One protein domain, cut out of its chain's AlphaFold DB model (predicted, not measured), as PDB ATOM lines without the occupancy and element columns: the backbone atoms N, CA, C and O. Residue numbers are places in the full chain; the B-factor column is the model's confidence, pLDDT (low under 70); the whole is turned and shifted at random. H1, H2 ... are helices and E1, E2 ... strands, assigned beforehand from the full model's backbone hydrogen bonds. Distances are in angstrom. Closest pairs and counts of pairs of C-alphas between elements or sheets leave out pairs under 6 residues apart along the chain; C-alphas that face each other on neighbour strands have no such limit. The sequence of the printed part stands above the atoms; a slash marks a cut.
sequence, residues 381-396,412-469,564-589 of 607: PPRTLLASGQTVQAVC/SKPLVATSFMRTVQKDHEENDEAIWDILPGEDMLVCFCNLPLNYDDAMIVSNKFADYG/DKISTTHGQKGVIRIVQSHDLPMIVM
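AT A GLANCE: This is residues 381 to 396, 412 to 469 and 564 to 589 of the 607 residues of the protein "DNA-directed RNA polymerase" of Golovinomyces magnicellulatus (UniProt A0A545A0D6). Look for a small twisted sheet of three strands, E2, E4 and E3, toward one end of a loose structure, and a separate helix, H2, toward the other, joined to E1 by the long link of residues 430 to 445. H1 grazes the sheet near the E3 and E4 hairpin, H3 grazes it just past the end of E2, and the short strands E1 and E5 lie off it. The printed part has 100 residues, with three named helices and five named strands in the order H1, H2, E1, E2, H3, E3, E4, E5; the sheet runs E2, E4, E3 and is mixed. The class is mixed, helices and strands, though under half of the residues are in named elements. The whole is loose, with a radius of gyration of the C-alphas of 16.1 A and spans of 46 by 33 by 25 A.

HOW THE PARTS SIT: Start with H1, residues 383 to 391, which only grazes the sheet with residues 386 to 391; its closest C-alphas to E3, residues 565 to 567, are those of Gln 390 and Ser 567, 7.1 A apart. H2, residues 419 to 429, is not on the sheet and is apart from H1. E1, residues 446 to 448, pairs with no named strand. E2, residues 458 to 462, is parallel to E4, residues 573 to 579, at 42 degrees, with N 459 and O 575 at 2.9 A. H3, residues 463 to 467, only grazes the sheet with residues 463 to 466; its closest C-alphas to E4 are those of Asn 463 and Ile 578, 5.7 A apart. E3 and E4 form a hairpin, antiparallel at 122 degrees, with N 574 and O 566 at 2.9 A. The pairing is staggered: E4 pairs with E3 over its residues 573 to 575 and with E2 over its residues 575 to 579. The sheet is strongly twisted, but only just, with C-alphas up to 4.1 A off its best plane. E5, residues 586 to 588, pairs with no named strand and is apart from E4. Every O i to N i+4 pair is within hydrogen-bond range in H2 and H3, and 4 of 5 are in H1.

IN THESE COORDINATES: Find C-alpha 383 at (143.509, 190.123, 142.227); from there H1 runs 12.3 A to Thr 391. H2 runs 15.3 A from Ser 419. E1 covers 6.5 A, E2 13.3 A, H3 6.0 A and E3 6.8 A. E4 starts at C-alpha 573, (133.852, 191.001, 138.793), and runs 18.3 A. E5, 6.3 A long, ends at C-alpha 588, (135.787, 186.287, 111.420).

THE WHOLE: The C-alphas of Glu 433 and Pro 452, the two farthest apart, are 47.5 A apart. Two cuts interrupt the printed part: C-alphas 396 and 412 are 11.0 A apart, and C-alphas 469 and 564 are 14.2 A apart. Of the links printed whole, H2 to E1 is long, with 16 residues. The mean pLDDT of the printed part is 83.1, and residues 431 to 439 are under 70.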
ATOM      1  N   PRO A 381     148.777 191.046 142.822       79.81
ATOM      2  CA  PRO A 381     148.048 191.478 144.011       79.81
ATOM      3  C   PRO A 381     147.353 192.831 143.745       79.81
ATOM      4  O   PRO A 381     147.971 193.707 143.139       79.81
ATOM      5  N   PRO A 382     146.081 193.033 144.147       85.69
ATOM      6  CA  PRO A 382     145.261 192.197 145.032       85.69
ATOM      7  C   PRO A 382     144.305 191.214 144.314       85.69
ATOM      8  O   PRO A 382     143.352 190.742 144.934       85.69
ATOM      9  N   ARG A 383     144.489 190.897 143.024       87.69
ATOM     10  CA  ARG A 383     143.509 190.123 142.227       87.69
ATOM     11  C   ARG A 383     143.189 188.749 142.805       87.69
ATOM     12  O   ARG A 383     142.019 188.436 143.013       87.69
ATOM     13  N   THR A 384     144.212 187.997 143.188       85.50
ATOM     14  CA  THR A 384     144.087 186.697 143.862       85.50
ATOM     15  C   THR A 384     143.260 186.792 145.154       85.50
ATOM     16  O   THR A 384     142.401 185.951 145.425       85.50
ATOM     17  N   LEU A 385     143.441 187.869 145.930       86.06
ATOM     18  CA  LEU A 385     142.662 188.111 147.147       86.06
ATOM     19  C   LEU A 385     141.185 188.378 146.835       86.06
ATOM     20  O   LEU A 385     140.304 187.846 147.518       86.06
ATOM     21  N   LEU A 386     140.903 189.166 145.795       87.94
ATOM     22  CA  LEU A 386     139.536 189.442 145.352       87.94
ATOM     23  C   LEU A 386     138.836 188.171 144.862       87.94
ATOM     24  O   LEU A 386     137.716 187.900 145.300       87.94
ATOM     25  N   ALA A 387     139.523 187.366 144.045       86.31
ATOM     26  CA  ALA A 387     139.020 186.088 143.545       86.31
ATOM     27  C   ALA A 387     138.552 185.182 144.690       86.31
ATOM     28  O   ALA A 387     137.443 184.661 144.680       86.31
ATOM     29  N   SER A 388     139.358 185.076 145.747       82.75
ATOM     30  CA  SER A 388     139.061 184.195 146.882       82.75
ATOM     31  C   SER A 388     137.788 184.537 147.658       82.75
ATOM     32  O   SER A 388     137.160 183.641 148.236       82.75
ATOM     33  N   GLY A 389     137.423 185.823 147.686       80.88
ATOM     34  CA  GLY A 389     136.172 186.301 148.266       80.88
ATOM     35  C   GLY A 389     134.985 186.095 147.326       80.88
ATOM     36  O   GLY A 389     133.892 185.787 147.785       80.88
ATOM     37  N   GLN A 390     135.203 186.209 146.016       84.44
ATOM     38  CA  GLN A 390     134.165 186.022 144.999       84.44
ATOM     39  C   GLN A 390     133.782 184.548 144.830       84.44
ATOM     40  O   GLN A 390     132.608 184.235 144.686       84.44
ATOM     41  N   THR A 391     134.733 183.615 144.907       79.12
ATOM     42  CA  THR A 391     134.439 182.195 144.654       79.12
ATOM     43  C   THR A 391     133.521 181.571 145.698       79.12
ATOM     44  O   THR A 391     132.686 180.750 145.348       79.12
ATOM     45  N   VAL A 392     133.587 181.986 146.968       74.62
ATOM     46  CA  VAL A 392     132.621 181.494 147.977       74.62
ATOM     47  C   VAL A 392     131.195 182.002 147.750       74.62
ATOM     48  O   VAL A 392     130.276 181.519 148.399       74.62
ATOM     49  N   GLN A 393     131.016 182.968 146.849       81.06
ATOM     50  CA  GLN A 393     129.717 183.501 146.435       81.06
ATOM     51  C   GLN A 393     129.247 182.899 145.104       81.06
ATOM     52  O   GLN A 393     128.116 183.151 144.696       81.06
ATOM     53  N   ALA A 394     130.102 182.136 144.415       83.44
ATOM     54  CA  ALA A 394     129.761 181.535 143.136       83.44
ATOM     55  C   ALA A 394     128.728 180.415 143.331       83.44
ATOM     56  O   ALA A 394     128.832 179.604 144.252       83.44
ATOM     57  N   VAL A 395     127.725 180.380 142.454       84.94
ATOM     58  CA  VAL A 395     126.647 179.390 142.510       84.94
ATOM     59  C   VAL A 395     127.176 178.036 142.031       84.94
ATOM     60  O   VAL A 395     127.758 177.931 140.955       84.94
ATOM     61  N   CYS A 396     126.962 176.995 142.830       80.56
ATOM     62  CA  CYS A 396     127.350 175.616 142.536       80.56
ATOM     63  C   CYS A 396     126.211 174.656 142.892       80.56
ATOM     64  O   CYS A 396     125.280 175.028 143.611       80.56
ATOM     65  N   SER A 412     130.164 173.781 133.379       82.44
ATOM     66  CA  SER A 412     131.165 173.234 132.467       82.44
ATOM     67  C   SER A 412     132.445 172.857 133.204       82.44
ATOM     68  O   SER A 412     132.807 173.413 134.244       82.44
ATOM     69  N   LYS A 413     133.152 171.860 132.660       81.62
ATOM     70  CA  LYS A 413     134.526 171.577 133.076       81.62
ATOM     71  C   LYS A 413     135.409 172.682 132.490       81.62
ATOM     72  O   LYS A 413     135.375 172.845 131.273       81.62
ATOM     73  N   PRO A 414     136.234 173.372 133.294       84.38
ATOM     74  CA  PRO A 414     137.051 174.466 132.785       84.38
ATOM     75  C   PRO A 414     138.004 173.970 131.699       84.38
ATOM     76  O   PRO A 414     138.710 172.974 131.893       84.38
ATOM     77  N   LEU A 415     138.062 174.703 130.585       86.75
ATOM     78  CA  LEU A 415     138.940 174.379 129.454       86.75
ATOM     79  C   LEU A 415     140.423 174.369 129.848       86.75
ATOM     80  O   LEU A 415     141.201 173.530 129.393       86.75
ATOM     81  N   VAL A 416     140.818 175.293 130.726       88.25
ATOM     82  CA  VAL A 416     142.178 175.386 131.262       88.25
ATOM     83  C   VAL A 416     142.188 174.851 132.690       88.25
ATOM     84  O   VAL A 416     141.822 175.541 133.638       88.25
ATOM     85  N   ALA A 417     142.637 173.606 132.845       84.38
ATOM     86  CA  ALA A 417     142.690 172.923 134.133       84.38
ATOM     87  C   ALA A 417     144.120 172.839 134.692       84.38
ATOM     88  O   ALA A 417     145.053 172.400 134.005       84.38
ATOM     89  N   THR A 418     144.271 173.180 135.975       86.12
ATOM     90  CA  THR A 418     145.482 172.899 136.761       86.12
ATOM     91  C   THR A 418     145.670 171.393 136.962       86.12
ATOM     92  O   THR A 418     144.744 170.602 136.780       86.12
ATOM     93  N   SER A 419     146.858 170.964 137.402       84.94
ATOM     94  CA  SER A 419     147.081 169.552 137.746       84.94
ATOM     95  C   SER A 419     146.115 169.065 138.831       84.94
ATOM     96  O   SER A 419     145.636 167.941 138.756       84.94
ATOM     97  N   PHE A 420     145.804 169.919 139.813       82.19
ATOM     98  CA  PHE A 420     144.863 169.593 140.881       82.19
ATOM     99  C   PHE A 420     143.423 169.505 140.359       82.19
ATOM    100  O   PHE A 420     142.728 168.551 140.686       82.19
ATOM    101  N   MET A 421     143.006 170.421 139.474       83.19
ATOM    102  CA  MET A 421     141.705 170.344 138.800       83.19
ATOM    103  C   MET A 421     141.563 169.051 137.986       83.19
ATOM    104  O   MET A 421     140.524 168.406 138.047       83.19
ATOM    105  N   ARG A 422     142.616 168.609 137.285       85.12
ATOM    106  CA  ARG A 422     142.596 167.325 136.561       85.12
ATOM    107  C   ARG A 422     142.466 166.129 137.494       85.12
ATOM    108  O   ARG A 422     141.762 165.186 137.158       85.12
ATOM    109  N   THR A 423     143.116 166.157 138.660       81.75
ATOM    110  CA  THR A 423     142.904 165.127 139.689       81.75
ATOM    111  C   THR A 423     141.446 165.109 140.140       81.75
ATOM    112  O   THR A 423     140.852 164.042 140.190       81.75
ATOM    113  N   VAL A 424     140.843 166.278 140.382       76.81
ATOM    114  CA  VAL A 424     139.418 166.388 140.739       76.81
ATOM    115  C   VAL A 424     138.510 165.857 139.619       76.81
ATOM    116  O   VAL A 424     137.572 165.117 139.895       76.81
ATOM    117  N   GLN A 425     138.802 166.183 138.357       78.12
ATOM    118  CA  GLN A 425     138.050 165.703 137.191       78.12
ATOM    119  C   GLN A 425     138.167 164.184 137.007       78.12
ATOM    120  O   GLN A 425     137.163 163.521 136.765       78.12
ATOM    121  N   LYS A 426     139.371 163.627 137.163       80.06
ATOM    122  CA  LYS A 426     139.612 162.184 137.079       80.06
ATOM    123  C   LYS A 426     138.895 161.433 138.201       80.06
ATOM    124  O   LYS A 426     138.212 160.450 137.940       80.06
ATOM    125  N   ASP A 427     138.987 161.938 139.430       72.69
ATOM    126  CA  ASP A 427     138.270 161.378 140.580       72.69
ATOM    127  C   ASP A 427     136.747 161.396 140.379       72.69
ATOM    128  O   ASP A 427     136.055 160.561 140.954       72.69
ATOM    129  N   HIS A 428     136.213 162.356 139.617       71.31
ATOM    130  CA  HIS A 428     134.798 162.406 139.244       71.31
ATOM    131  C   HIS A 428     134.440 161.346 138.199       71.31
ATOM    132  O   HIS A 428     133.453 160.641 138.366       71.31
ATOM    133  N   GLU A 429     135.256 161.192 137.156       74.19
ATOM    134  CA  GLU A 429     135.028 160.202 136.094       74.19
ATOM    135  C   GLU A 429     135.145 158.755 136.591       74.19
ATOM    136  O   GLU A 429     134.453 157.871 136.098       74.19
ATOM    137  N   GLU A 430     136.006 158.505 137.578       77.12
ATOM    138  CA  GLU A 430     136.235 157.167 138.139       77.12
ATOM    139  C   GLU A 430     135.269 156.810 139.282       77.12
ATOM    140  O   GLU A 430     135.307 155.691 139.804       77.12
ATOM    141  N   ASN A 431     134.419 157.741 139.721       67.50
ATOM    142  CA  ASN A 431     133.561 157.537 140.879       67.50
ATOM    143  C   ASN A 431     132.199 158.208 140.684       67.50
ATOM    144  O   ASN A 431     132.008 159.364 141.050       67.50
ATOM    145  N   ASP A 432     131.232 157.425 140.207       56.22
ATOM    146  CA  ASP A 432     129.835 157.842 140.005       56.22
ATOM    147  C   ASP A 432     129.142 158.333 141.298       56.22
ATOM    148  O   ASP A 432     128.124 159.019 141.245       56.22
ATOM    149  N   GLU A 433     129.674 157.994 142.483       52.75
ATOM    150  CA  GLU A 433     129.199 158.504 143.781       52.75
ATOM    151  C   GLU A 433     129.989 159.734 144.269       52.75
ATOM    152  O   GLU A 433     129.706 160.264 145.353       52.75
ATOM    153  N   ALA A 434     131.017 160.169 143.535       50.19
ATOM    154  CA  ALA A 434     131.853 161.278 143.948       50.19
ATOM    155  C   ALA A 434     131.139 162.615 143.754       50.19
ATOM    156  O   ALA A 434     130.589 162.950 142.712       50.19
ATOM    157  N   ILE A 435     131.192 163.388 144.831       51.12
ATOM    158  CA  ILE A 435     130.373 164.557 145.142       51.12
ATOM    159  C   ILE A 435     130.896 165.806 144.397       51.12
ATOM    160  O   ILE A 435     130.989 166.885 144.965       51.12
ATOM    161  N   TRP A 436     131.330 165.654 143.145       51.22
ATOM    162  CA  TRP A 436     132.091 166.671 142.409       51.22
ATOM    163  C   TRP A 436     131.279 167.458 141.380       51.22
ATOM    164  O   TRP A 436     131.851 168.323 140.722       51.22
ATOM    165  N   ASP A 437     129.954 167.291 141.344       50.44
ATOM    166  CA  ASP A 437     129.021 168.180 140.625       50.44
ATOM    167  C   ASP A 437     129.101 169.656 141.102       50.44
ATOM    168  O   ASP A 437     128.274 170.472 140.749       50.44
ATOM    169  N   ILE A 438     130.077 170.058 141.923       59.44
ATOM    170  CA  ILE A 438     130.115 171.316 142.687       59.44
ATOM    171  C   ILE A 438     131.037 172.364 142.040       59.44
ATOM    172  O   ILE A 438     131.193 173.449 142.589       59.44
ATOM    173  N   LEU A 439     131.673 172.101 140.892       68.69
ATOM    174  CA  LEU A 439     132.479 173.142 140.241       68.69
ATOM    175  C   LEU A 439     131.558 174.270 139.741       68.69
ATOM    176  O   LEU A 439     130.703 174.013 138.893       68.69
ATOM    177  N   PRO A 440     131.679 175.496 140.285       75.75
ATOM    178  CA  PRO A 440     130.847 176.602 139.849       75.75
ATOM    179  C   PRO A 440     131.344 177.138 138.505       75.75
ATOM    180  O   PRO A 440     132.552 177.267 138.293       75.75
ATOM    181  N   GLY A 441     130.405 177.550 137.657       85.69
ATOM    182  CA  GLY A 441     130.686 178.324 136.452       85.69
ATOM    183  C   GLY A 441     130.496 177.574 135.136       85.69
ATOM    184  O   GLY A 441     130.305 176.359 135.085       85.69
ATOM    185  N   GLU A 442     130.540 178.364 134.071       88.50
ATOM    186  CA  GLU A 442     130.403 177.954 132.678       88.50
ATOM    187  C   GLU A 442     131.476 178.679 131.852       88.50
ATOM    188  O   GLU A 442     131.860 179.811 132.173       88.50
ATOM    189  N   ASP A 443     131.967 178.029 130.800       87.56
ATOM    190  CA  ASP A 443     132.898 178.632 129.854       87.56
ATOM    191  C   ASP A 443     132.147 179.604 128.937       87.56
ATOM    192  O   ASP A 443     131.105 179.276 128.372       87.56
ATOM    193  N   MET A 444     132.709 180.799 128.766       88.12
ATOM    194  CA  MET A 444     132.130 181.869 127.958       88.12
ATOM    195  C   MET A 444     133.163 182.349 126.936       88.12
ATOM    196  O   MET A 444     134.318 182.605 127.294       88.12
ATOM    197  N   LEU A 445     132.772 182.508 125.668       88.19
ATOM    198  CA  LEU A 445     133.641 183.099 124.651       88.19
ATOM    199  C   LEU A 445     133.726 184.616 124.851       88.19
ATOM    200  O   LEU A 445     132.823 185.369 124.476       88.19
ATOM    201  N   VAL A 446     134.840 185.071 125.424       89.00
ATOM    202  CA  VAL A 446     135.061 186.483 125.751       89.00
ATOM    203  C   VAL A 446     135.862 187.202 124.666       89.00
ATOM    204  O   VAL A 446     136.947 186.764 124.287       89.00
ATOM    205  N   CYS A 447     135.367 188.356 124.208       88.06
ATOM    206  CA  CYS A 447     136.100 189.257 123.310       88.06
ATOM    207  C   CYS A 447     136.596 190.490 124.076       88.06
ATOM    208  O   CYS A 447     135.802 191.211 124.671       88.06
ATOM    209  N   PHE A 448     137.899 190.771 124.060       88.19
ATOM    210  CA  PHE A 448     138.431 191.958 124.733       88.19
ATOM    211  C   PHE A 448     138.373 193.192 123.826       88.19
ATOM    212  O   PHE A 448     139.259 193.408 122.998       88.19
ATOM    213  N   CYS A 449     137.346 194.024 123.997       86.94
ATOM    214  CA  CYS A 449     137.155 195.264 123.249       86.94
ATOM    215  C   CYS A 449     136.452 196.340 124.091       86.94
ATOM    216  O   CYS A 449     135.713 196.044 125.029       86.94
ATOM    217  N   ASN A 450     136.693 197.609 123.767       88.06
ATOM    218  CA  ASN A 450     136.027 198.728 124.433       88.06
ATOM    219  C   ASN A 450     134.739 199.050 123.678       88.06
ATOM    220  O   ASN A 450     134.788 199.410 122.504       88.06
ATOM    221  N   LEU A 451     133.604 198.941 124.359       87.00
ATOM    222  CA  LEU A 451     132.283 199.261 123.831       87.00
ATOM    223  C   LEU A 451     131.605 200.276 124.762       87.00
ATOM    224  O   LEU A 451     131.913 200.307 125.952       87.00
ATOM    225  N   PRO A 452     130.652 201.090 124.277       86.25
ATOM    226  CA  PRO A 452     130.012 202.129 125.093       86.25
ATOM    227  C   PRO A 452     129.404 201.634 126.417       86.25
ATOM    228  O   PRO A 452     129.271 202.410 127.355       86.25
ATOM    229  N   LEU A 453     129.054 200.346 126.509       86.44
ATOM    230  CA  LEU A 453     128.331 199.759 127.640       86.44
ATOM    231  C   LEU A 453     129.197 198.907 128.590       86.44
ATOM    232  O   LEU A 453     128.643 198.337 129.527       86.44
ATOM    233  N   ASN A 454     130.518 198.808 128.376       89.00
ATOM    234  CA  ASN A 454     131.428 198.016 129.226       89.00
ATOM    235  C   ASN A 454     132.485 198.850 129.984       89.00
ATOM    236  O   ASN A 454     133.555 198.353 130.343       89.00
ATOM    237  N   TYR A 455     132.191 200.131 130.231       87.25
ATOM    238  CA  TYR A 455     132.984 200.983 131.123       87.25
ATOM    239  C   TYR A 455     132.690 200.670 132.603       87.25
ATOM    240  O   TYR A 455     131.640 200.122 132.928       87.25
ATOM    241  N   ASP A 456     133.640 200.995 133.485       86.62
ATOM    242  CA  ASP A 456     133.541 200.830 134.948       86.62
ATOM    243  C   ASP A 456     133.144 199.418 135.414       86.62
ATOM    244  O   ASP A 456     132.206 199.227 136.185       86.62
ATOM    245  N   ASP A 457     133.882 198.415 134.925       85.00
ATOM    246  CA  ASP A 457     133.689 196.987 135.223       85.00
ATOM    247  C   ASP A 457     132.318 196.422 134.794       85.00
ATOM    248  O   ASP A 457     131.959 195.305 135.168       85.00
ATOM    249  N   ALA A 458     131.546 197.136 133.969       89.50
ATOM    250  CA  ALA A 458     130.388 196.542 133.312       89.50
ATOM    251  C   ALA A 458     130.834 195.487 132.287       89.50
ATOM    252  O   ALA A 458     131.811 195.663 131.559       89.50
ATOM    253  N   MET A 459     130.104 194.377 132.223       92.06
ATOM    254  CA  MET A 459     130.345 193.291 131.276       92.06
ATOM    255  C   MET A 459     129.155 193.199 130.338       92.06
ATOM    256  O   MET A 459     128.010 193.163 130.784       92.06
ATOM    257  N   ILE A 460     129.412 193.178 129.036       91.94
ATOM    258  CA  ILE A 460     128.343 192.975 128.065       91.94
ATOM    259  C   ILE A 460     128.187 191.473 127.857       91.94
ATOM    260  O   ILE A 460     129.183 190.769 127.710       91.94
ATOM    261  N   VAL A 461     126.946 190.997 127.837       91.88
ATOM    262  CA  VAL A 461     126.606 189.606 127.529       91.88
ATOM    263  C   VAL A 461     125.614 189.588 126.373       91.88
ATOM    264  O   VAL A 461     124.702 190.412 126.291       91.88
ATOM    265  N   SER A 462     125.813 188.656 125.453       90.81
ATOM    266  CA  SER A 462     124.930 188.419 124.322       90.81
ATOM    267  C   SER A 462     123.567 187.921 124.787       90.81
ATOM    268  O   SER A 462     123.475 186.981 125.578       90.81
ATOM    269  N   ASN A 463     122.489 188.490 124.246       88.25
ATOM    270  CA  ASN A 463     121.146 187.987 124.518       88.25
ATOM    271  C   ASN A 463     120.983 186.517 124.109       88.25
ATOM    272  O   ASN A 463     120.304 185.787 124.814       88.25
ATOM    273  N   LYS A 464     121.656 186.056 123.042       87.06
ATOM    274  CA  LYS A 464     121.627 184.640 122.649       87.06
ATOM    275  C   LYS A 464     122.210 183.745 123.736       87.06
ATOM    276  O   LYS A 464     121.624 182.711 124.016       87.06
ATOM    277  N   PHE A 465     123.333 184.133 124.342       87.69
ATOM    278  CA  PHE A 465     123.957 183.350 125.412       87.69
ATOM    279  C   PHE A 465     123.007 183.200 126.605       87.69
ATOM    280  O   PHE A 465     122.772 182.088 127.074       87.69
ATOM    281  N   ALA A 466     122.378 184.304 127.025       86.81
ATOM    282  CA  ALA A 466     121.343 184.261 128.052       86.81
ATOM    283  C   ALA A 466     120.161 183.373 127.617       86.81
ATOM    284  O   ALA A 466     119.772 182.478 128.363       86.81
ATOM    285  N   ASP A 467     119.615 183.567 126.408       81.75
ATOM    286  CA  ASP A 467     118.461 182.832 125.856       81.75
ATOM    287  C   ASP A 467     118.702 181.318 125.726       81.75
ATOM    288  O   ASP A 467     117.751 180.538 125.786       81.75
ATOM    289  N   TYR A 468     119.960 180.887 125.593       83.06
ATOM    290  CA  TYR A 468     120.353 179.474 125.608       83.06
ATOM    291  C   TYR A 468     120.517 178.876 127.014       83.06
ATOM    292  O   TYR A 468     120.830 177.691 127.120       83.06
ATOM    293  N   GLY A 469     120.277 179.654 128.070       82.44
ATOM    294  CA  GLY A 469     120.368 179.202 129.460       82.44
ATOM    295  C   GLY A 469     121.739 179.421 130.102       82.44
ATOM    296  O   GLY A 469     122.036 178.805 131.123       82.44
ATOM    297  N   ASP A 564     122.735 191.582 137.017       89.81
ATOM    298  CA  ASP A 564     123.387 190.446 137.663       89.81
ATOM    299  C   ASP A 564     124.908 190.595 137.649       89.81
ATOM    300  O   ASP A 564     125.484 191.364 136.874       89.81
ATOM    301  N   LYS A 565     125.572 189.869 138.550       92.00
ATOM    302  CA  LYS A 565     127.025 189.917 138.716       92.00
ATOM    303  C   LYS A 565     127.641 188.593 138.313       92.00
ATOM    304  O   LYS A 565     127.282 187.557 138.862       92.00
ATOM    305  N   ILE A 566     128.641 188.664 137.447       92.12
ATOM    306  CA  ILE A 566     129.533 187.545 137.140       92.12
ATOM    307  C   ILE A 566     130.957 187.895 137.547       92.12
ATOM    308  O   ILE A 566     131.301 189.060 137.773       92.12
ATOM    309  N   SER A 567     131.786 186.867 137.678       91.62
ATOM    310  CA  SER A 567     133.182 187.026 138.045       91.62
ATOM    311  C   SER A 567     134.044 185.970 137.385       91.62
ATOM    312  O   SER A 567     133.636 184.818 137.266       91.62
ATOM    313  N   THR A 568     135.267 186.346 137.028       90.75
ATOM    314  CA  THR A 568     136.313 185.383 136.682       90.75
ATOM    315  C   THR A 568     136.955 184.817 137.950       90.75
ATOM    316  O   THR A 568     136.860 185.402 139.036       90.75
ATOM    317  N   THR A 569     137.687 183.713 137.810       87.19
ATOM    318  CA  THR A 569     138.550 183.149 138.865       87.19
ATOM    319  C   THR A 569     139.770 184.021 139.190       87.19
ATOM    320  O   THR A 569     140.530 183.685 140.090       87.19
ATOM    321  N   HIS A 570     139.940 185.150 138.495       90.62
ATOM    322  CA  HIS A 570     141.080 186.069 138.591       90.62
ATOM    323  C   HIS A 570     140.708 187.419 139.224       90.62
ATOM    324  O   HIS A 570     141.366 188.441 139.022       90.62
ATOM    325  N   GLY A 571     139.612 187.476 139.982       88.38
ATOM    326  CA  GLY A 571     139.279 188.678 140.744       88.38
ATOM    327  C   GLY A 571     138.617 189.783 139.919       88.38
ATOM    328  O   GLY A 571     138.492 190.911 140.410       88.38
ATOM    329  N   GLN A 572     138.222 189.507 138.670       90.50
ATOM    330  CA  GLN A 572     137.504 190.452 137.818       90.50
ATOM    331  C   GLN A 572     136.006 190.169 137.903       90.50
ATOM    332  O   GLN A 572     135.499 189.249 137.269       90.50
ATOM    333  N   LYS A 573     135.314 190.984 138.699       91.19
ATOM    334  CA  LYS A 573     133.852 191.001 138.793       91.19
ATOM    335  C   LYS A 573     133.285 192.071 137.876       91.19
ATOM    336  O   LYS A 573     133.931 193.098 137.687       91.19
ATOM    337  N   GLY A 574     132.068 191.867 137.395       91.44
ATOM    338  CA  GLY A 574     131.361 192.886 136.640       91.44
ATOM    339  C   GLY A 574     129.853 192.747 136.697       91.44
ATOM    340  O   GLY A 574     129.326 191.665 136.961       91.44
ATOM    341  N   VAL A 575     129.169 193.872 136.492       93.38
ATOM    342  CA  VAL A 575     127.706 193.920 136.387       93.38
ATOM    343  C   VAL A 575     127.319 193.755 134.927       93.38
ATOM    344  O   VAL A 575     127.868 194.427 134.054       93.38
ATOM    345  N   ILE A 576     126.364 192.874 134.664       92.06
ATOM    346  CA  ILE A 576     125.989 192.499 133.309       92.06
ATOM    347  C   ILE A 576     125.084 193.547 132.667       92.06
ATOM    348  O   ILE A 576     124.134 194.048 133.277       92.06
ATOM    349  N   ARG A 577     125.347 193.818 131.388       91.25
ATOM    350  CA  ARG A 577     124.446 194.458 130.429       91.25
ATOM    351  C   ARG A 577     124.167 193.479 129.294       91.25
ATOM    352  O   ARG A 577     125.081 193.108 128.566       91.25
ATOM    353  N   ILE A 578     122.911 193.074 129.137       90.00
ATOM    354  CA  ILE A 578     122.511 192.203 128.028       90.00
ATOM    355  C   ILE A 578     122.266 193.061 126.789       90.00
ATOM    356  O   ILE A 578     121.515 194.035 126.846       90.00
ATOM    357  N   VAL A 579     122.902 192.700 125.677       89.50
ATOM    358  CA  VAL A 579     122.826 193.414 124.394       89.50
ATOM    359  C   VAL A 579     122.400 192.444 123.294       89.50
ATOM    360  O   VAL A 579     122.648 191.240 123.380       89.50
ATOM    361  N   GLN A 580     121.728 192.953 122.261       88.69
ATOM    362  CA  GLN A 580     121.336 192.128 121.125       88.69
ATOM    363  C   GLN A 580     122.572 191.593 120.400       88.69
ATOM    364  O   GLN A 580     123.519 192.319 120.122       88.69
ATOM    365  N   SER A 581     122.546 190.311 120.043       85.75
ATOM    366  CA  SER A 581     123.696 189.627 119.436       85.75
ATOM    367  C   SER A 581     124.175 190.273 118.136       85.75
ATOM    368  O   SER A 581     125.345 190.151 117.797       85.75
ATOM    369  N   HIS A 582     123.277 190.921 117.389       86.00
ATOM    370  CA  HIS A 582     123.613 191.596 116.133       86.00
ATOM    371  C   HIS A 582     124.322 192.943 116.338       86.00
ATOM    372  O   HIS A 582     124.948 193.428 115.403       86.00
ATOM    373  N   ASP A 583     124.266 193.507 117.547       86.62
ATOM    374  CA  ASP A 583     124.994 194.724 117.924       86.62
ATOM    375  C   ASP A 583     126.403 194.411 118.462       86.62
ATOM    376  O   ASP A 583     127.190 195.319 118.741       86.62
ATOM    377  N   LEU A 584     126.732 193.126 118.646       87.56
ATOM    378  CA  LEU A 584     128.035 192.692 119.139       87.56
ATOM    379  C   LEU A 584     129.042 192.504 117.994       87.56
ATOM    380  O   LEU A 584     128.661 192.119 116.887       87.56
ATOM    381  N   PRO A 585     130.348 192.709 118.255       84.12
ATOM    382  CA  PRO A 585     131.386 192.456 117.266       84.12
ATOM    383  C   PRO A 585     131.361 191.006 116.771       84.12
ATOM    384  O   PRO A 585     131.356 190.062 117.565       84.12
ATOM    385  N   MET A 586     131.402 190.843 115.452       85.62
ATOM    386  CA  MET A 586     131.516 189.544 114.801       85.62
ATOM    387  C   MET A 586     132.989 189.156 114.661       85.62
ATOM    388  O   MET A 586     133.808 189.934 114.170       85.62
ATOM    389  N   ILE A 587     133.324 187.942 115.083       85.06
ATOM    390  CA  ILE A 587     134.648 187.348 114.924       85.06
ATOM    391  C   ILE A 587     134.658 186.600 113.591       85.06
ATOM    392  O   ILE A 587     133.856 185.689 113.388       85.06
ATOM    393  N   VAL A 588     135.565 186.982 112.693       86.69
ATOM    394  CA  VAL A 588     135.787 186.287 111.420       86.69
ATOM    395  C   VAL A 588     136.973 185.343 111.583       86.69
ATOM    396  O   VAL A 588     138.090 185.772 111.876       86.69
ATOM    397  N   MET A 589     136.716 184.049 111.429       85.94
ATOM    398  CA  MET A 589     137.705 182.984 111.557       85.94
ATOM    399  C   MET A 589     138.540 182.856 110.275       85.94
ATOM    400  O   MET A 589     138.174 183.356 109.211       85.94
TER     401      MET A 589